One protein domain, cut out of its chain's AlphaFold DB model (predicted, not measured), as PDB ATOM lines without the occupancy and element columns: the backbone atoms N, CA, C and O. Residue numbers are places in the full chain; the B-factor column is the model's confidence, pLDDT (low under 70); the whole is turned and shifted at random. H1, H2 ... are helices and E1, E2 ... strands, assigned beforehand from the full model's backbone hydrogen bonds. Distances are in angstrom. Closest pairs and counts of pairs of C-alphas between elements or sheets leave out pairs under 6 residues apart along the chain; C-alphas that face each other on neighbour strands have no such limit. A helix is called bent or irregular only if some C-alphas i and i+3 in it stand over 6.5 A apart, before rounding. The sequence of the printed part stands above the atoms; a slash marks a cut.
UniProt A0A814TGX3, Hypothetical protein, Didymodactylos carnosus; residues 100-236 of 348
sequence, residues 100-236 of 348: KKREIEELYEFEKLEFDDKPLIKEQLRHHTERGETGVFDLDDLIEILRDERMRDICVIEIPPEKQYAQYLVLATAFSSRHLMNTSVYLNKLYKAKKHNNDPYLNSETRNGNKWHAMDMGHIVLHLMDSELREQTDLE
ATOM      1  N   LYS A 100     250.746 223.737 202.109       55.97
ATOM      2  CA  LYS A 100     251.553 223.596 203.330       55.97
ATOM      3  C   LYS A 100     251.575 222.159 203.837       55.97
ATOM      4  O   LYS A 100     252.619 221.681 204.257       55.97
ATOM      5  N   LYS A 101     250.431 221.465 203.799       58.28
ATOM      6  CA  LYS A 101     250.351 220.060 204.211       58.28
ATOM      7  C   LYS A 101     251.189 219.172 203.296       58.28
ATOM      8  O   LYS A 101     251.965 218.385 203.810       58.28
ATOM      9  N   ARG A 102     251.100 219.354 201.976       62.38
ATOM     10  CA  ARG A 102     251.910 218.622 200.994       62.38
ATOM     11  C   ARG A 102     253.400 218.918 201.127       62.38
ATOM     12  O   ARG A 102     254.198 218.002 201.029       62.38
ATOM     13  N   GLU A 103     253.771 220.170 201.364       59.69
ATOM     14  CA  GLU A 103     255.163 220.564 201.575       59.69
ATOM     15  C   GLU A 103     255.723 219.918 202.849       59.69
ATOM     16  O   GLU A 103     256.802 219.345 202.824       59.69
ATOM     17  N   ILE A 104     254.948 219.911 203.935       58.41
ATOM     18  CA  ILE A 104     255.282 219.203 205.176       58.41
ATOM     19  C   ILE A 104     255.375 217.687 204.946       58.41
ATOM     20  O   ILE A 104     256.305 217.052 205.427       58.41
ATOM     21  N   GLU A 105     254.449 217.099 204.196       62.38
ATOM     22  CA  GLU A 105     254.427 215.665 203.891       62.38
ATOM     23  C   GLU A 105     255.619 215.268 203.001       62.38
ATOM     24  O   GLU A 105     256.272 214.276 203.293       62.38
ATOM     25  N   GLU A 106     256.009 216.098 202.025       61.94
ATOM     26  CA  GLU A 106     257.240 215.915 201.237       61.94
ATOM     27  C   GLU A 106     258.509 216.007 202.107       61.94
ATOM     28  O   GLU A 106     259.446 215.245 201.875       61.94
ATOM     29  N   LEU A 107     258.543 216.882 203.123       56.62
ATOM     30  CA  LEU A 107     259.650 216.971 204.089       56.62
ATOM     31  C   LEU A 107     259.741 215.729 204.979       56.62
ATOM     32  O   LEU A 107     260.812 215.138 205.104       56.62
ATOM     33  N   TYR A 108     258.614 215.316 205.565       54.62
ATOM     34  CA  TYR A 108     258.541 214.120 206.401       54.62
ATOM     35  C   TYR A 108     258.837 212.856 205.597       54.62
ATOM     36  O   TYR A 108     259.463 211.946 206.119       54.62
ATOM     37  N   GLU A 109     258.430 212.779 204.332       59.97
ATOM     38  CA  GLU A 109     258.707 211.625 203.476       59.97
ATOM     39  C   GLU A 109     260.178 211.581 203.031       59.97
ATOM     40  O   GLU A 109     260.763 210.502 202.949       59.97
ATOM     41  N   PHE A 110     260.827 212.738 202.856       52.91
ATOM     42  CA  PHE A 110     262.281 212.819 202.668       52.91
ATOM     43  C   PHE A 110     263.074 212.416 203.917       52.91
ATOM     44  O   PHE A 110     264.113 211.764 203.798       52.91
ATOM     45  N   GLU A 111     262.599 212.799 205.103       47.06
ATOM     46  CA  GLU A 111     263.230 212.470 206.385       47.06
ATOM     47  C   GLU A 111     263.000 210.998 206.776       47.06
ATOM     48  O   GLU A 111     263.910 210.343 207.282       47.06
ATOM     49  N   LYS A 112     261.812 210.459 206.468       46.81
ATOM     50  CA  LYS A 112     261.401 209.066 206.714       46.81
ATOM     51  C   LYS A 112     261.934 208.079 205.679       46.81
ATOM     52  O   LYS A 112     261.863 206.872 205.900       46.81
ATOM     53  N   LEU A 113     262.533 208.559 204.590       45.38
ATOM     54  CA  LEU A 113     263.511 207.775 203.845       45.38
ATOM     55  C   LEU A 113     264.778 207.623 204.708       45.38
ATOM     56  O   LEU A 113     265.854 208.152 204.397       45.38
ATOM     57  N   GLU A 114     264.641 206.830 205.775       51.53
ATOM     58  CA  GLU A 114     265.658 205.883 206.211       51.53
ATOM     59  C   GLU A 114     265.984 205.029 204.981       51.53
ATOM     60  O   GLU A 114     265.394 203.986 204.718       51.53
ATOM     61  N   PHE A 115     266.847 205.567 204.120       45.59
ATOM     62  CA  PHE A 115     267.444 204.806 203.045       45.59
ATOM     63  C   PHE A 115     268.351 203.795 203.725       45.59
ATOM     64  O   PHE A 115     269.490 204.124 204.059       45.59
ATOM     65  N   ASP A 116     267.825 202.586 203.911       41.50
ATOM     66  CA  ASP A 116     268.619 201.367 203.921       41.50
ATOM     67  C   ASP A 116     269.759 201.544 202.913       41.50
ATOM     68  O   ASP A 116     269.513 201.776 201.723       41.50
ATOM     69  N   ASP A 117     270.985 201.557 203.437       45.53
ATOM     70  CA  ASP A 117     272.271 201.498 202.750       45.53
ATOM     71  C   ASP A 117     272.196 201.580 201.216       45.53
ATOM     72  O   ASP A 117     272.354 200.584 200.510       45.53
ATOM     73  N   LYS A 118     271.996 202.780 200.651       47.28
ATOM     74  CA  LYS A 118     272.254 202.969 199.219       47.28
ATOM     75  C   LYS A 118     273.776 202.960 199.026       47.28
ATOM     76  O   LYS A 118     274.430 203.915 199.455       47.28
ATOM     77  N   PRO A 119     274.362 201.959 198.337       47.38
ATOM     78  CA  PRO A 119     275.806 201.909 198.091       47.38
ATOM     79  C   PRO A 119     276.317 203.140 197.321       47.38
ATOM     80  O   PRO A 119     277.469 203.516 197.487       47.38
ATOM     81  N   LEU A 120     275.436 203.816 196.572       45.66
ATOM     82  CA  LEU A 120     275.698 205.069 195.854       45.66
ATOM     83  C   LEU A 120     276.020 206.256 196.766       45.66
ATOM     84  O   LEU A 120     276.983 206.968 196.506       45.66
ATOM     85  N   ILE A 121     275.264 206.448 197.855       50.69
ATOM     86  CA  ILE A 121     275.566 207.531 198.800       50.69
ATOM     87  C   ILE A 121     276.900 207.209 199.466       50.69
ATOM     88  O   ILE A 121     277.778 208.055 199.520       50.69
ATOM     89  N   LYS A 122     277.111 205.954 199.877       51.12
ATOM     90  CA  LYS A 122     278.380 205.524 200.473       51.12
ATOM     91  C   LYS A 122     279.574 205.722 199.541       51.12
ATOM     92  O   LYS A 122     280.655 205.951 200.054       51.12
ATOM     93  N   GLU A 123     279.390 205.624 198.221       53.78
ATOM     94  CA  GLU A 123     280.412 205.866 197.195       53.78
ATOM     95  C   GLU A 123     280.686 207.358 196.957       53.78
ATOM     96  O   GLU A 123     281.846 207.756 196.961       53.78
ATOM     97  N   GLN A 124     279.646 208.193 196.876       53.47
ATOM     98  CA  GLN A 124     279.779 209.657 196.800       53.47
ATOM     99  C   GLN A 124     280.374 210.258 198.085       53.47
ATOM    100  O   GLN A 124     281.144 211.212 198.030       53.47
ATOM    101  N   LEU A 125     280.093 209.649 199.241       56.69
ATOM    102  CA  LEU A 125     280.662 210.032 200.533       56.69
ATOM    103  C   LEU A 125     282.162 209.687 200.660       56.69
ATOM    104  O   LEU A 125     282.818 210.257 201.531       56.69
ATOM    105  N   ARG A 126     282.725 208.782 199.833       57.03
ATOM    106  CA  ARG A 126     284.095 208.238 200.026       57.03
ATOM    107  C   ARG A 126     285.186 209.294 199.981       57.03
ATOM    108  O   ARG A 126     286.202 209.116 200.642       57.03
ATOM    109  N   HIS A 127     284.986 210.360 199.213       60.91
ATOM    110  CA  HIS A 127     285.998 211.400 199.051       60.91
ATOM    111  C   HIS A 127     286.080 212.351 200.254       60.91
ATOM    112  O   HIS A 127     287.151 212.880 200.509       60.91
ATOM    113  N   HIS A 128     285.013 212.461 201.056       67.06
ATOM    114  CA  HIS A 128     284.940 213.373 202.206       67.06
ATOM    115  C   HIS A 128     284.646 212.633 203.524       67.06
ATOM    116  O   HIS A 128     284.019 213.182 204.428       67.06
ATOM    117  N   THR A 129     285.020 211.353 203.642       65.00
ATOM    118  CA  THR A 129     284.655 210.525 204.816       65.00
ATOM    119  C   THR A 129     285.512 210.824 206.050       65.00
ATOM    120  O   THR A 129     285.077 210.575 207.174       65.00
ATOM    121  N   GLU A 130     286.721 211.350 205.869       78.69
ATOM    122  CA  GLU A 130     287.648 211.591 206.976       78.69
ATOM    123  C   GLU A 130     287.210 212.796 207.810       78.69
ATOM    124  O   GLU A 130     286.805 213.826 207.272       78.69
ATOM    125  N   ARG A 131     287.240 212.642 209.137       81.75
ATOM    126  CA  ARG A 131     286.900 213.713 210.079       81.75
ATOM    127  C   ARG A 131     287.911 214.853 209.951       81.75
ATOM    128  O   ARG A 131     289.101 214.583 209.825       81.75
ATOM    129  N   GLY A 132     287.424 216.087 210.061       82.12
ATOM    130  CA  GLY A 132     288.285 217.264 210.095       82.12
ATOM    131  C   GLY A 132     289.194 217.342 211.329       82.12
ATOM    132  O   GLY A 132     288.961 216.691 212.360       82.12
ATOM    133  N   GLU A 133     290.237 218.158 211.227       82.81
ATOM    134  CA  GLU A 133     291.190 218.413 212.308       82.81
ATOM    135  C   GLU A 133     290.590 219.329 213.385       82.81
ATOM    136  O   GLU A 133     290.684 219.028 214.581       82.81
ATOM    137  N   THR A 134     289.923 220.422 212.992       83.88
ATOM    138  CA  THR A 134     289.385 221.426 213.935       83.88
ATOM    139  C   THR A 134     288.004 221.063 214.473       83.88
ATOM    140  O   THR A 134     287.609 221.516 215.550       83.88
ATOM    141  N   GLY A 135     287.263 220.201 213.772       85.75
ATOM    142  CA  GLY A 135     285.958 219.710 214.204       85.75
ATOM    143  C   GLY A 135     285.446 218.548 213.357       85.75
ATOM    144  O   GLY A 135     286.217 217.719 212.893       85.75
ATOM    145  N   VAL A 136     284.124 218.440 213.194       87.31
ATOM    146  CA  VAL A 136     283.534 217.386 212.342       87.31
ATOM    147  C   VAL A 136     283.820 217.657 210.861       87.31
ATOM    148  O   VAL A 136     284.130 216.727 210.116       87.31
ATOM    149  N   PHE A 137     283.751 218.930 210.469       89.56
ATOM    150  CA  PHE A 137     284.104 219.441 209.149       89.56
ATOM    151  C   PHE A 137     285.206 220.478 209.282       89.56
ATOM    152  O   PHE A 137     285.116 221.315 210.178       89.56
ATOM    153  N   ASP A 138     286.166 220.451 208.367       91.81
ATOM    154  CA  ASP A 138     287.068 221.577 208.150       91.81
ATOM    155  C   ASP A 138     286.458 222.526 207.109       91.81
ATOM    156  O   ASP A 138     285.571 222.151 206.335       91.81
ATOM    157  N   LEU A 139     286.917 223.779 207.095       93.00
ATOM    158  CA  LEU A 139     286.381 224.800 206.194       93.00
ATOM    159  C   LEU A 139     286.576 224.428 204.718       93.00
ATOM    160  O   LEU A 139     285.634 224.543 203.933       93.00
ATOM    161  N   ASP A 140     287.774 223.971 204.353       92.50
ATOM    162  CA  ASP A 140     288.114 223.629 202.969       92.50
ATOM    163  C   ASP A 140     287.277 222.449 202.463       92.50
ATOM    164  O   ASP A 140     286.660 222.541 201.403       92.50
ATOM    165  N   ASP A 141     287.158 221.401 203.279       91.38
ATOM    166  CA  ASP A 141     286.318 220.228 203.016       91.38
ATOM    167  C   ASP A 141     284.845 220.628 202.816       91.38
ATOM    168  O   ASP A 141     284.213 220.241 201.834       91.38
ATOM    169  N   LEU A 142     284.298 221.499 203.676       93.56
ATOM    170  CA  LEU A 142     282.931 221.997 203.508       93.56
ATOM    171  C   LEU A 142     282.750 222.767 202.189       93.56
ATOM    172  O   LEU A 142     281.724 222.617 201.521       93.56
ATOM    173  N   ILE A 143     283.720 223.596 201.802       94.56
ATOM    174  CA  ILE A 143     283.669 224.352 200.544       94.56
ATOM    175  C   ILE A 143     283.725 223.406 199.341       94.56
ATOM    176  O   ILE A 143     282.989 223.621 198.376       94.56
ATOM    177  N   GLU A 144     284.568 222.375 199.380       93.06
ATOM    178  CA  GLU A 144     284.651 221.353 198.332       93.06
ATOM    179  C   GLU A 144     283.323 220.611 198.175       93.06
ATOM    180  O   GLU A 144     282.773 220.575 197.074       93.06
ATOM    181  N   ILE A 145     282.719 220.168 199.278       92.81
ATOM    182  CA  ILE A 145     281.403 219.519 199.265       92.81
ATOM    183  C   ILE A 145     280.329 220.434 198.655       92.81
ATOM    184  O   ILE A 145     279.512 219.999 197.842       92.81
ATOM    185  N   LEU A 146     280.315 221.720 199.019       94.50
ATOM    186  CA  LEU A 146     279.355 222.683 198.465       94.50
ATOM    187  C   LEU A 146     279.579 222.933 196.965       94.50
ATOM    188  O   LEU A 146     278.613 223.154 196.228       94.50
ATOM    189  N   ARG A 147     280.833 222.892 196.499       94.00
ATOM    190  CA  ARG A 147     281.175 222.990 195.071       94.00
ATOM    191  C   ARG A 147     280.756 221.740 194.302       94.00
ATOM    192  O   ARG A 147     280.230 221.877 193.198       94.00
ATOM    193  N   ASP A 148     280.916 220.562 194.892       91.81
ATOM    194  CA  ASP A 148     280.491 219.287 194.310       91.81
ATOM    195  C   ASP A 148     278.970 219.208 194.153       91.81
ATOM    196  O   ASP A 148     278.465 218.820 193.096       91.81
ATOM    197  N   GLU A 149     278.234 219.704 195.150       92.44
ATOM    198  CA  GLU A 149     276.781 219.898 195.080       92.44
ATOM    199  C   GLU A 149     276.377 221.053 194.138       92.44
ATOM    200  O   GLU A 149     275.195 221.300 193.908       92.44
ATOM    201  N   ARG A 150     277.340 221.746 193.515       93.81
ATOM    202  CA  ARG A 150     277.129 222.850 192.561       93.81
ATOM    203  C   ARG A 150     276.329 224.011 193.150       93.81
ATOM    204  O   ARG A 150     275.499 224.629 192.467       93.81
ATOM    205  N   MET A 151     276.588 224.327 194.412       95.25
ATOM    206  CA  MET A 151     276.068 225.538 195.038       95.25
ATOM    207  C   MET A 151     276.726 226.773 194.418       95.25
ATOM    208  O   MET A 151     277.892 226.751 194.022       95.25
ATOM    209  N   ARG A 152     275.960 227.858 194.295       94.81
ATOM    210  CA  ARG A 152     276.441 229.130 193.739       94.81
ATOM    211  C   ARG A 152     276.805 230.106 194.846       94.81
ATOM    212  O   ARG A 152     276.321 229.987 195.969       94.81
ATOM    213  N   ASP A 153     277.629 231.086 194.492       94.81
ATOM    214  CA  ASP A 153     277.940 232.256 195.317       94.81
ATOM    215  C   ASP A 153     278.361 231.881 196.745       94.81
ATOM    216  O   ASP A 153     277.786 232.341 197.729       94.81
ATOM    217  N   ILE A 154     279.336 230.984 196.876       96.56
ATOM    218  CA  ILE A 154     279.859 230.593 198.187       96.56
ATOM    219  C   ILE A 154     280.672 231.768 198.740       96.56
ATOM    220  O   ILE A 154     281.699 232.135 198.174       96.56
ATOM    221  N   CYS A 155     280.197 232.358 199.834       96.06
ATOM    222  CA  CYS A 155     280.854 233.437 200.561       96.06
ATOM    223  C   CYS A 155     281.245 232.931 201.948       96.06
ATOM    224  O   CYS A 155     280.448 232.279 202.623       96.06
ATOM    225  N   VAL A 156     282.477 233.215 202.360       96.88
ATOM    226  CA  VAL A 156     283.014 232.824 203.663       96.88
ATOM    227  C   VAL A 156     283.429 234.087 204.392       96.88
ATOM    228  O   VAL A 156     284.161 234.911 203.848       96.88
ATOM    229  N   ILE A 157     282.954 234.228 205.621       95.25
ATOM    230  CA  ILE A 157     283.240 235.365 206.485       95.25
ATOM    231  C   ILE A 157     283.907 234.821 207.743       95.25
ATOM    232  O   ILE A 157     283.312 234.037 208.484       95.25
ATOM    233  N   GLU A 158     285.143 235.244 207.984       94.75
ATOM    234  CA  GLU A 158     285.829 234.997 209.248       94.75
ATOM    235  C   GLU A 158     285.267 235.935 210.319       94.75
ATOM    236  O   GLU A 158     285.182 237.153 210.135       94.75
ATOM    237  N   ILE A 159     284.838 235.358 211.438       92.38
ATOM    238  CA  ILE A 159     284.269 236.107 212.550       92.38
ATOM    239  C   ILE A 159     285.372 236.333 213.589       92.38
ATOM    240  O   ILE A 159     286.016 235.377 214.022       92.38
ATOM    241  N   PRO A 160     285.577 237.581 214.053       90.00
ATOM    242  CA  PRO A 160     286.562 237.848 215.088       90.00
ATOM    243  C   PRO A 160     286.192 237.117 216.389       90.00
ATOM    244  O   PRO A 160     285.017 237.105 216.776       90.00
ATOM    245  N   PRO A 161     287.183 236.582 217.127       89.88
ATOM    246  CA  PRO A 161     286.949 235.771 218.326       89.88
ATOM    247  C   PRO A 161     286.224 236.533 219.448       89.88
ATOM    248  O   PRO A 161     285.595 235.925 220.311       89.88
ATOM    249  N   GLU A 162     286.250 237.867 219.409       90.62
ATOM    250  CA  GLU A 162     285.522 238.750 220.325       90.62
ATOM    251  C   GLU A 162     284.003 238.536 220.288       90.62
ATOM    252  O   GLU A 162     283.329 238.716 221.300       90.62
ATOM    253  N   LYS A 163     283.447 238.147 219.130       83.31
ATOM    254  CA  LYS A 163     281.996 238.024 218.936       83.31
ATOM    255  C   LYS A 163     281.409 236.691 219.423       83.31
ATOM    256  O   LYS A 163     280.198 236.537 219.311       83.31
ATOM    257  N   GLN A 164     282.226 235.765 219.950       85.94
ATOM    258  CA  GLN A 164     281.836 234.475 220.568       85.94
ATOM    259  C   GLN A 164     280.623 233.773 219.919       85.94
ATOM    260  O   GLN A 164     279.757 233.241 220.610       85.94
ATOM    261  N   TYR A 165     280.546 233.795 218.588       88.25
ATOM    262  CA  TYR A 165     279.427 233.221 217.843       88.25
ATOM    263  C   TYR A 165     279.865 231.950 217.120       88.25
ATOM    264  O   TYR A 165     279.474 230.853 217.495       88.25
ATOM    265  N   ALA A 166     280.735 232.107 216.127       91.44
ATOM    266  CA  ALA A 166     281.404 231.034 215.406       91.44
ATOM    267  C   ALA A 166     282.777 231.548 214.949       91.44
ATOM    268  O   ALA A 166     283.057 232.737 215.105       91.44
ATOM    269  N   GLN A 167     283.623 230.677 214.399       93.12
ATOM    270  CA  GLN A 167     284.882 231.093 213.765       93.12
ATOM    271  C   GLN A 167     284.642 231.494 212.309       93.12
ATOM    272  O   GLN A 167     285.128 232.529 211.859       93.12
ATOM    273  N   TYR A 168     283.824 230.716 211.597       95.75
ATOM    274  CA  TYR A 168     283.478 230.978 210.205       95.75
ATOM    275  C   TYR A 168     281.970 230.981 209.993       95.75
ATOM    276  O   TYR A 168     281.242 230.120 210.491       95.75
ATOM    277  N   LEU A 169     281.514 231.939 209.195       95.81
ATOM    278  CA  LEU A 169     280.168 231.995 208.654       95.81
ATOM    279  C   LEU A 169     280.240 231.732 207.153       95.81
ATOM    280  O   LEU A 169     280.890 232.474 206.420       95.81
ATOM    281  N   VAL A 170     279.565 230.686 206.692       97.19
ATOM    282  CA  VAL A 170     279.532 230.298 205.281       97.19
ATOM    283  C   VAL A 170     278.129 230.527 204.735       97.19
ATOM    284  O   VAL A 170     277.139 230.090 205.316       97.19
ATOM    285  N   LEU A 171     278.038 231.215 203.606       97.00
ATOM    286  CA  LEU A 171     276.798 231.559 202.918       97.00
ATOM    287  C   LEU A 171     276.843 230.961 201.514       97.00
ATOM    288  O   LEU A 171     277.782 231.219 200.765       97.00
ATOM    289  N   ALA A 172     275.834 230.179 201.136       97.19
ATOM    290  CA  ALA A 172     275.757 229.569 199.810       97.19
ATOM    291  C   ALA A 172     274.348 229.688 199.211       97.19
ATOM    292  O   ALA A 172     273.336 229.557 199.907       97.19
ATOM    293  N   THR A 173     274.286 229.922 197.899       96.81
ATOM    294  CA  THR A 173     273.042 230.100 197.142       96.81
ATOM    295  C   THR A 173     272.665 228.816 196.411       96.81
ATOM    296  O   THR A 173     273.436 228.280 195.611       96.81
ATOM    297  N   ALA A 174     271.437 228.344 196.619       95.19
ATOM    298  CA  ALA A 174     270.880 227.223 195.868       95.19
ATOM    299  C   ALA A 174     270.250 227.672 194.531       95.19
ATOM    300  O   ALA A 174     269.983 228.845 194.280       95.19
ATOM    301  N   PHE A 175     269.979 226.719 193.633       91.62
ATOM    302  CA  PHE A 175     269.233 226.997 192.390       91.62
ATOM    303  C   PHE A 175     267.712 226.963 192.582       91.62
ATOM    304  O   PHE A 175     266.982 227.626 191.856       91.62
ATOM    305  N   SER A 176     267.226 226.159 193.525       91.25
ATOM    306  CA  SER A 176     265.802 226.023 193.831       91.25
ATOM    307  C   SER A 176     265.622 225.558 195.271       91.25
ATOM    308  O   SER A 176     266.543 224.971 195.843       91.25
ATOM    309  N   SER A 177     264.421 225.717 195.833       89.94
ATOM    310  CA  SER A 177     264.101 225.206 197.174       89.94
ATOM    311  C   SER A 177     264.320 223.692 197.302       89.94
ATOM    312  O   SER A 177     264.743 223.219 198.351       89.94
ATOM    313  N   ARG A 178     264.095 222.922 196.223       89.62
ATOM    314  CA  ARG A 178     264.368 221.475 196.206       89.62
ATOM    315  C   ARG A 178     265.865 221.181 196.246       89.62
ATOM    316  O   ARG A 178     266.273 220.280 196.966       89.62
ATOM    317  N   HIS A 179     266.672 221.930 195.492       92.81
ATOM    318  CA  HIS A 179     268.131 221.803 195.559       92.81
ATOM    319  C   HIS A 179     268.612 222.101 196.985       92.81
ATOM    320  O   HIS A 179     269.287 221.279 197.586       92.81
ATOM    321  N   LEU A 180     268.137 223.203 197.561       93.62
ATOM    322  CA  LEU A 180     268.461 223.626 198.919       93.62
ATOM    323  C   LEU A 180     268.127 222.546 199.967       93.62
ATOM    324  O   LEU A 180     268.966 222.221 200.803       93.62
ATOM    325  N   MET A 181     266.932 221.950 199.882       90.88
ATOM    326  CA  MET A 181     266.512 220.833 200.736       90.88
ATOM    327  C   MET A 181     267.379 219.582 200.550       90.88
ATOM    328  O   MET A 181     267.776 218.936 201.512       90.88
ATOM    329  N   ASN A 182     267.684 219.212 199.307       90.69
ATOM    330  CA  ASN A 182     268.482 218.018 199.043       90.69
ATOM    331  C   ASN A 182     269.897 218.164 199.613       90.69
ATOM    332  O   ASN A 182     270.375 217.257 200.295       90.69
ATOM    333  N   THR A 183     270.534 219.314 199.383       93.25
ATOM    334  CA  THR A 183     271.865 219.623 199.912       93.25
ATOM    335  C   THR A 183     271.850 219.658 201.438       93.25
ATOM    336  O   THR A 183     272.768 219.145 202.073       93.25
ATOM    337  N   SER A 184     270.789 220.193 202.053       93.50
ATOM    338  CA  SER A 184     270.677 220.236 203.510       93.50
ATOM    339  C   SER A 184     270.605 218.825 204.120       93.50
ATOM    340  O   SER A 184     271.359 218.473 205.031       93.50
ATOM    341  N   VAL A 185     269.758 217.963 203.562       91.12
ATOM    342  CA  VAL A 185     269.642 216.563 203.989       91.12
ATOM    343  C   VAL A 185     270.950 215.802 203.750       91.12
ATOM    344  O   VAL A 185     271.359 215.007 204.601       91.12
ATOM    345  N   TYR A 186     271.622 216.046 202.623       91.00
ATOM    346  CA  TYR A 186     272.910 215.433 202.300       91.00
ATOM    347  C   TYR A 186     273.995 215.801 203.321       91.00
ATOM    348  O   TYR A 186     274.616 214.904 203.896       91.00
ATOM    349  N   LEU A 187     274.153 217.088 203.635       92.38
ATOM    350  CA  LEU A 187     275.116 217.560 204.634       92.38
ATOM    351  C   LEU A 187     274.830 216.997 206.029       92.38
ATOM    352  O   LEU A 187     275.758 216.611 206.734       92.38
ATOM    353  N   ASN A 188     273.559 216.872 206.421       91.38
ATOM    354  CA  ASN A 188     273.194 216.260 207.701       91.38
ATOM    355  C   ASN A 188     273.589 214.772 207.755       91.38
ATOM    356  O   ASN A 188     274.125 214.292 208.756       91.38
ATOM    357  N   LYS A 189     273.391 214.033 206.656       89.00
ATOM    358  CA  LYS A 189     273.835 212.634 206.544       89.00
ATOM    359  C   LYS A 189     275.357 212.515 206.611       89.00
ATOM    360  O   LYS A 189     275.857 211.659 207.337       89.00
ATOM    361  N   LEU A 190     276.079 213.390 205.915       89.44
ATOM    362  CA  LEU A 190     277.539 213.419 205.951       89.44
ATOM    363  C   LEU A 190     278.055 213.780 207.353       89.44
ATOM    364  O   LEU A 190     278.915 213.079 207.875       89.44
ATOM    365  N   TYR A 191     277.455 214.766 208.030       90.38
ATOM    366  CA  TYR A 191     277.780 215.096 209.423       90.38
ATOM    367  C   TYR A 191     277.607 213.881 210.342       90.38
ATOM    368  O   TYR A 191     278.492 213.557 211.129       90.38
ATOM    369  N   LYS A 192     276.477 213.167 210.227       88.94
ATOM    370  CA  LYS A 192     276.212 211.950 211.013       88.94
ATOM    371  C   LYS A 192     277.233 210.840 210.750       88.94
ATOM    372  O   LYS A 192     277.508 210.077 211.668       88.94
ATOM    373  N   ALA A 193     277.775 210.753 209.535       87.31
ATOM    374  CA  ALA A 193     278.804 209.780 209.180       87.31
ATOM    375  C   ALA A 193     280.201 210.162 209.706       87.31
ATOM    376  O   ALA A 193     280.955 209.274 210.091       87.31
ATOM    377  N   LYS A 194     280.534 211.461 209.740       87.19
ATOM    378  CA  LYS A 194     281.850 211.977 210.166       87.19
ATOM    379  C   LYS A 194     281.975 212.191 211.678       87.19
ATOM    380  O   LYS A 194     283.083 212.175 212.211       87.19
ATOM    381  N   LYS A 195     280.861 212.431 212.377       87.19
ATOM    382  CA  LYS A 195     280.872 212.760 213.809       87.19
ATOM    383  C   LYS A 195     281.256 211.562 214.682       87.19
ATOM    384  O   LYS A 195     280.899 210.420 214.391       87.19
ATOM    385  N   HIS A 196     281.889 211.825 215.822       86.62
ATOM    386  CA  HIS A 196     282.045 210.823 216.872       86.62
ATOM    387  C   HIS A 196     280.796 210.725 217.758       86.62
ATOM    388  O   HIS A 196     279.944 211.611 217.796       86.62
ATOM    389  N   ASN A 197     280.713 209.649 218.544       85.06
ATOM    390  CA  ASN A 197     279.623 209.446 219.506       85.06
ATOM    391  C   ASN A 197     279.559 210.536 220.593       85.06
ATOM    392  O   ASN A 197     278.492 210.752 221.161       85.06
ATOM    393  N   ASN A 198     280.680 211.212 220.868       88.00
ATOM    394  CA  ASN A 198     280.757 212.308 221.837       88.00
ATOM    395  C   ASN A 198     280.400 213.675 221.235       88.00
ATOM    396  O   ASN A 198     280.149 214.610 221.991       88.00
ATOM    397  N   ASP A 199     280.386 213.802 219.907       87.44
ATOM    398  CA  ASP A 199     280.063 215.063 219.247       87.44
ATOM    399  C   ASP A 199     278.539 215.303 219.284       87.44
ATOM    400  O   ASP A 199     277.744 214.355 219.126       87.44
ATOM    401  N   PRO A 200     278.101 216.564 219.462       88.62
ATOM    402  CA  PRO A 200     276.686 216.903 219.455       88.62
ATOM    403  C   PRO A 200     276.027 216.548 218.114       88.62
ATOM    404  O   PRO A 200     276.673 216.285 217.100       88.62
ATOM    405  N   TYR A 201     274.698 216.486 218.101       88.69
ATOM    406  CA  TYR A 201     273.971 216.379 216.839       88.69
ATOM    407  C   TYR A 201     273.987 217.719 216.108       88.69
ATOM    408  O   TYR A 201     273.911 218.767 216.746       88.69
ATOM    409  N   LEU A 202     274.044 217.662 214.775       91.00
ATOM    410  CA  LEU A 202     273.919 218.840 213.926       91.00
ATOM    411  C   LEU A 202     272.593 219.542 214.221       91.00
ATOM    412  O   LEU A 202     271.530 218.934 214.071       91.00
ATOM    413  N   ASN A 203     272.658 220.811 214.613       89.19
ATOM    414  CA  ASN A 203     271.463 221.624 214.754       89.19
ATOM    415  C   ASN A 203     271.156 222.278 213.403       89.19
ATOM    416  O   ASN A 203     271.919 223.117 212.923       89.19
ATOM    417  N   SER A 204     270.062 221.858 212.771       90.62
ATOM    418  CA  SER A 204     269.603 222.406 211.495       90.62
ATOM    419  C   SER A 204     268.251 223.091 211.663       90.62
ATOM    420  O   SER A 204     267.277 222.447 212.053       90.62
ATOM    421  N   GLU A 205     268.175 224.373 211.321       90.75
ATOM    422  CA  GLU A 205     266.933 225.144 211.305       90.75
ATOM    423  C   GLU A 205     266.500 225.447 209.872       90.75
ATOM    424  O   GLU A 205     267.296 225.910 209.054       90.75
ATOM    425  N   THR A 206     265.209 225.282 209.590       89.94
ATOM    426  CA  THR A 206     264.605 225.667 208.311       89.94
ATOM    427  C   THR A 206     263.618 226.810 208.512       89.94
ATOM    428  O   THR A 206     262.786 226.786 209.421       89.94
ATOM    429  N   ARG A 207     263.692 227.835 207.657       83.81
ATOM    430  CA  ARG A 207     262.855 229.041 207.727       83.81
ATOM    431  C   ARG A 207     262.329 229.454 206.352       83.81
ATOM    432  O   ARG A 207     262.769 228.978 205.308       83.81
ATOM    433  N   ASN A 208     261.352 230.363 206.373       84.50
ATOM    434  CA  ASN A 208     260.773 231.017 205.195       84.50
ATOM    435  C   ASN A 208     260.219 230.050 204.130       84.50
ATOM    436  O   ASN A 208     260.389 230.290 202.939       84.50
ATOM    437  N   GLY A 209     259.550 228.970 204.552       83.25
ATOM    438  CA  GLY A 209     258.989 227.981 203.620       83.25
ATOM    439  C   GLY A 209     260.086 227.290 202.811       83.25
ATOM    440  O   GLY A 209     260.103 227.373 201.589       83.25
ATOM    441  N   ASN A 210     261.065 226.704 203.508       84.06
ATOM    442  CA  ASN A 210     262.188 225.951 202.931       84.06
ATOM    443  C   ASN A 210     263.163 226.745 202.046       84.06
ATOM    444  O   ASN A 210     264.065 226.157 201.454       84.06
ATOM    445  N   LYS A 211     263.034 228.072 201.979       90.94
ATOM    446  CA  LYS A 211     263.954 228.941 201.227       90.94
ATOM    447  C   LYS A 211     265.237 229.292 201.986       90.94
ATOM    448  O   LYS A 211     266.154 229.852 201.395       90.94
ATOM    449  N   TRP A 212     265.299 228.986 203.280       94.12
ATOM    450  CA  TRP A 212     266.470 229.215 204.122       94.12
ATOM    451  C   TRP A 212     266.705 228.021 205.029       94.12
ATOM    452  O   TRP A 212     265.799 227.629 205.764       94.12
ATOM    453  N   HIS A 213     267.910 227.466 204.984       94.94
ATOM    454  CA  HIS A 213     268.390 226.498 205.959       94.94
ATOM    455  C   HIS A 213     269.643 227.035 206.640       94.94
ATOM    456  O   HIS A 213     270.548 227.541 205.980       94.94
ATOM    457  N   ALA A 214     269.685 226.933 207.960       94.88
ATOM    458  CA  ALA A 214     270.842 227.247 208.779       94.88
ATOM    459  C   ALA A 214     271.330 225.960 209.444       94.88
ATOM    460  O   ALA A 214     270.518 225.185 209.945       94.88
ATOM    461  N   MET A 215     272.636 225.728 209.432       94.94
ATOM    462  CA  MET A 215     273.270 224.565 210.037       94.94
ATOM    463  C   MET A 215     274.417 225.003 210.918       94.94
ATOM    464  O   MET A 215     275.339 225.670 210.454       94.94
ATOM    465  N   ASP A 216     274.358 224.595 212.174       94.00
ATOM    466  CA  ASP A 216     275.393 224.875 213.154       94.00
ATOM    467  C   ASP A 216     276.282 223.642 213.347       94.00
ATOM    468  O   ASP A 216     275.862 222.642 213.934       94.00
ATOM    469  N   MET A 217     277.507 223.718 212.825       91.44
ATOM    470  CA  MET A 217     278.531 222.671 212.915       91.44
ATOM    471  C   MET A 217     279.557 222.971 214.027       91.44
ATOM    472  O   MET A 217     280.646 222.389 214.048       91.44
ATOM    473  N   GLY A 218     279.226 223.868 214.961       88.81
ATOM    474  CA  GLY A 218     280.071 224.283 216.076       88.81
ATOM    475  C   GLY A 218     280.947 225.479 215.717       88.81
ATOM    476  O   GLY A 218     280.602 226.618 216.005       88.81
ATOM    477  N   HIS A 219     282.107 225.238 215.102       90.31
ATOM    478  CA  HIS A 219     283.031 226.322 214.734       90.31
ATOM    479  C   HIS A 219     282.684 226.980 213.388       90.31
ATOM    480  O   HIS A 219     283.109 228.108 213.129       90.31
ATOM    481  N   ILE A 220     281.874 226.306 212.566       94.69
ATOM    482  CA  ILE A 220     281.358 226.808 211.291       94.69
ATOM    483  C   ILE A 220     279.834 226.856 211.357       94.69
ATOM    484  O   ILE A 220     279.189 225.869 211.716       94.69
ATOM    485  N   VAL A 221     279.260 227.986 210.950       95.38
ATOM    486  CA  VAL A 221     277.817 228.129 210.732       95.38
ATOM    487  C   VAL A 221     277.562 228.292 209.241       95.38
ATOM    488  O   VAL A 221     278.090 229.203 208.607       95.38
ATOM    489  N   LEU A 222     276.739 227.411 208.679       96.81
ATOM    490  CA  LEU A 222     276.393 227.396 207.264       96.81
ATOM    491  C   LEU A 222     274.958 227.879 207.053       96.81
ATOM    492  O   LEU A 222     274.009 227.327 207.608       96.81
ATOM    493  N   HIS A 223     274.783 228.856 206.174       96.44
ATOM    494  CA  HIS A 223     273.486 229.317 205.703       96.44
ATOM    495  C   HIS A 223     273.317 229.006 204.217       96.44
ATOM    496  O   HIS A 223     274.006 229.556 203.359       96.44
ATOM    497  N   LEU A 224     272.343 228.151 203.919       96.25
ATOM    498  CA  LEU A 224     271.890 227.854 202.567       96.25
ATOM    499  C   LEU A 224     270.636 228.672 202.280       96.25
ATOM    500  O   LEU A 224     269.645 228.566 203.010       96.25
ATOM    501  N   MET A 225     270.664 229.482 201.228       95.19
ATOM    502  CA  MET A 225     269.566 230.394 200.899       95.19
ATOM    503  C   MET A 225     269.183 230.324 199.424       95.19
ATOM    504  O   MET A 225     269.989 229.994 198.552       95.19
ATOM    505  N   ASP A 226     267.923 230.640 199.147       94.25
ATOM    506  CA  ASP A 226     267.462 230.965 197.802       94.25
ATOM    507  C   ASP A 226     267.995 232.342 197.370       94.25
ATOM    508  O   ASP A 226     268.188 233.226 198.208       94.25
ATOM    509  N   SER A 227     268.206 232.541 196.067       94.00
ATOM    510  CA  SER A 227     268.833 233.763 195.531       94.00
ATOM    511  C   SER A 227     268.046 235.021 195.904       94.00
ATOM    512  O   SER A 227     268.610 235.988 196.404       94.00
ATOM    513  N   GLU A 228     266.723 234.968 195.738       92.12
ATOM    514  CA  GLU A 228     265.820 236.077 196.061       92.12
ATOM    515  C   GLU A 228     265.881 236.433 197.554       92.12
ATOM    516  O   GLU A 228     265.848 237.599 197.944       92.12
ATOM    517  N   LEU A 229     265.981 235.416 198.414       92.12
ATOM    518  CA  LEU A 229     266.013 235.622 199.854       92.12
ATOM    519  C   LEU A 229     267.365 236.170 200.323       92.12
ATOM    520  O   LEU A 229     267.399 236.970 201.259       92.12
ATOM    521  N   ARG A 230     268.466 235.772 199.679       93.50
ATOM    522  CA  ARG A 230     269.805 236.288 199.985       93.50
ATOM    523  C   ARG A 230     269.891 237.788 199.724       93.50
ATOM    524  O   ARG A 230     270.327 238.513 200.607       93.50
ATOM    525  N   GLU A 231     269.374 238.255 198.590       91.44
ATOM    526  CA  GLU A 231     269.309 239.691 198.272       91.44
ATOM    527  C   GLU A 231     268.442 240.475 199.268       91.44
ATOM    528  O   GLU A 231     268.766 241.598 199.634       91.44
ATOM    529  N   GLN A 232     267.338 239.885 199.741       89.69
ATOM    530  CA  GLN A 232     266.451 240.541 200.708       89.69
ATOM    531  C   GLN A 232     267.022 240.601 202.128       89.69
ATOM    532  O   GLN A 232     266.662 241.498 202.891       89.69
ATOM    533  N   THR A 233     267.816 239.602 202.516       87.56
ATOM    534  CA  THR A 233     268.366 239.487 203.876       87.56
ATOM    535  C   THR A 233     269.725 240.150 204.020       87.56
ATOM    536  O   THR A 233     270.030 240.608 205.115       87.56
ATOM    537  N   ASP A 234     270.509 240.184 202.940       90.50
ATOM    538  CA  ASP A 234     271.833 240.804 202.839       90.50
ATOM    539  C   ASP A 234     272.736 240.557 204.063       90.50
ATOM    540  O   ASP A 234     273.309 241.460 204.680       90.50
ATOM    541  N   LEU A 235     272.840 239.281 204.456       90.38
ATOM    542  CA  LEU A 235     273.627 238.881 205.625       90.38
ATOM    543  C   LEU A 235     275.119 239.208 205.459       90.38
ATOM    544  O   LEU A 235     275.804 239.443 206.451       90.38
ATOM    545  N   GLU A 236     275.628 239.252 204.230       91.94
ATOM    546  CA  GLU A 236     277.031 239.572 203.954       91.94
ATOM    547  C   GLU A 236     277.377 240.987 204.408       91.94
ATOM    548  O   GLU A 236     278.330 241.174 205.171       91.94
TER     549      GLU A 236
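This is residues 100 to 236 of the 348 residues of the protein "Hypothetical protein" of Didymodactylos carnosus (UniProt A0A814TGX3). A twisted sheet of five strands is covered on one face by H3 and H4, which lie along its strands, while the short H5 packs on the opposite face. H1 and H2 make a loose outer arm beyond H4: H1 stands off to one side of it, H2 passes near its last turns, and residues 112 to 120, of which 112 belongs to H1 and 119 to 120 belong to H2, stand free. The printed part has 137 residues, with five named helices and five named strands in the order H1 H2 H3 E1 E2 H4 E3 E4 E5 H5; the sheet is mixed, in the order E1, E2, E5, E4, E3, and the class is mixed, helices and strands. The whole is compact, with a radius of gyration of the C-alphas of 15.0 A and spans of 43 by 36 by 25 A.

H1, residues 100 to 112, is close to but not clearly touching H4, residues 177 to 194; the closest C-alphas, of Glu 111 and Val 185, are 8.0 A apart, and the helices run the same way at a shallow tilt of 27 degrees. H2, residues 119 to 128, is about perpendicular to H4 at 74 degrees and close but not clearly touching, with the C-alphas of Leu 125 and Leu 190 closest at 7.1 A. H1 and H2 are apart. H3, residues 139 to 148, is on the sheet at a height of 9.9 A, over E1, residues 152 to 158, and E2, residues 168 to 173; its line and that of E2 stand at 3 degrees on the local plane. E1 and E2 form an antiparallel hairpin, with N 155 and O 171 2.8 A apart, within hydrogen-bond range. H4 is on the same face as H3, at a height of 9.8 A, over E4, residues 212 to 216, and only just over E5, residues 220 to 225, where 3 of its 18 C-alphas fall. The closest C-alphas of H4 and E5, of Leu 180 and Leu 224, are 6.6 A apart. E2, H4 and E3, residues 203 to 207, form a split strand-helix-strand unit, two strands running the same way with E5 and E4 between them, and its crossover is right-handed. E3, E4 and E5 form a meander, each strand the antiparallel neighbour of the one before; N 214 and O 205 are 2.8 A apart, and so are N 213 and O 224. E2 and E5 are parallel, with N 223 and O 170 2.8 A apart. H5, residues 227 to 233, lies over E5 on the opposite face, at a height of 8.3 A, which gives three layers, helices on both faces of a sheet. Every O i to N i+4 pair is within hydrogen-bond range in H1, H3, H4 and H5, and 3 of 6 are in H2.

H1 begins at C-alpha 100, (251.553, 223.596, 203.330), and measures 17.9 A from first to last C-alpha. H2 measures 15.2 A and is irregular, but only just: C-alphas 124 and 127 are 6.8 A apart. H3 measures 14.4 A, E1 19.1 A and E2 16.7 A. H4, the longest helix, runs 25.7 A from C-alpha 177 at (264.101, 225.206, 197.174). E3 and E4 measure 13.4 A each, E5 16.1 A, and H5 10.1 A, ending at C-alpha 233, (268.366, 239.487, 203.876).

The two C-alphas farthest apart, of Asp 116 and Glu 162, are 44.2 A apart. The printed part has no cut, and no link is long. The mean pLDDT of the printed part is 83.1; residues 100 to 129 are under 70.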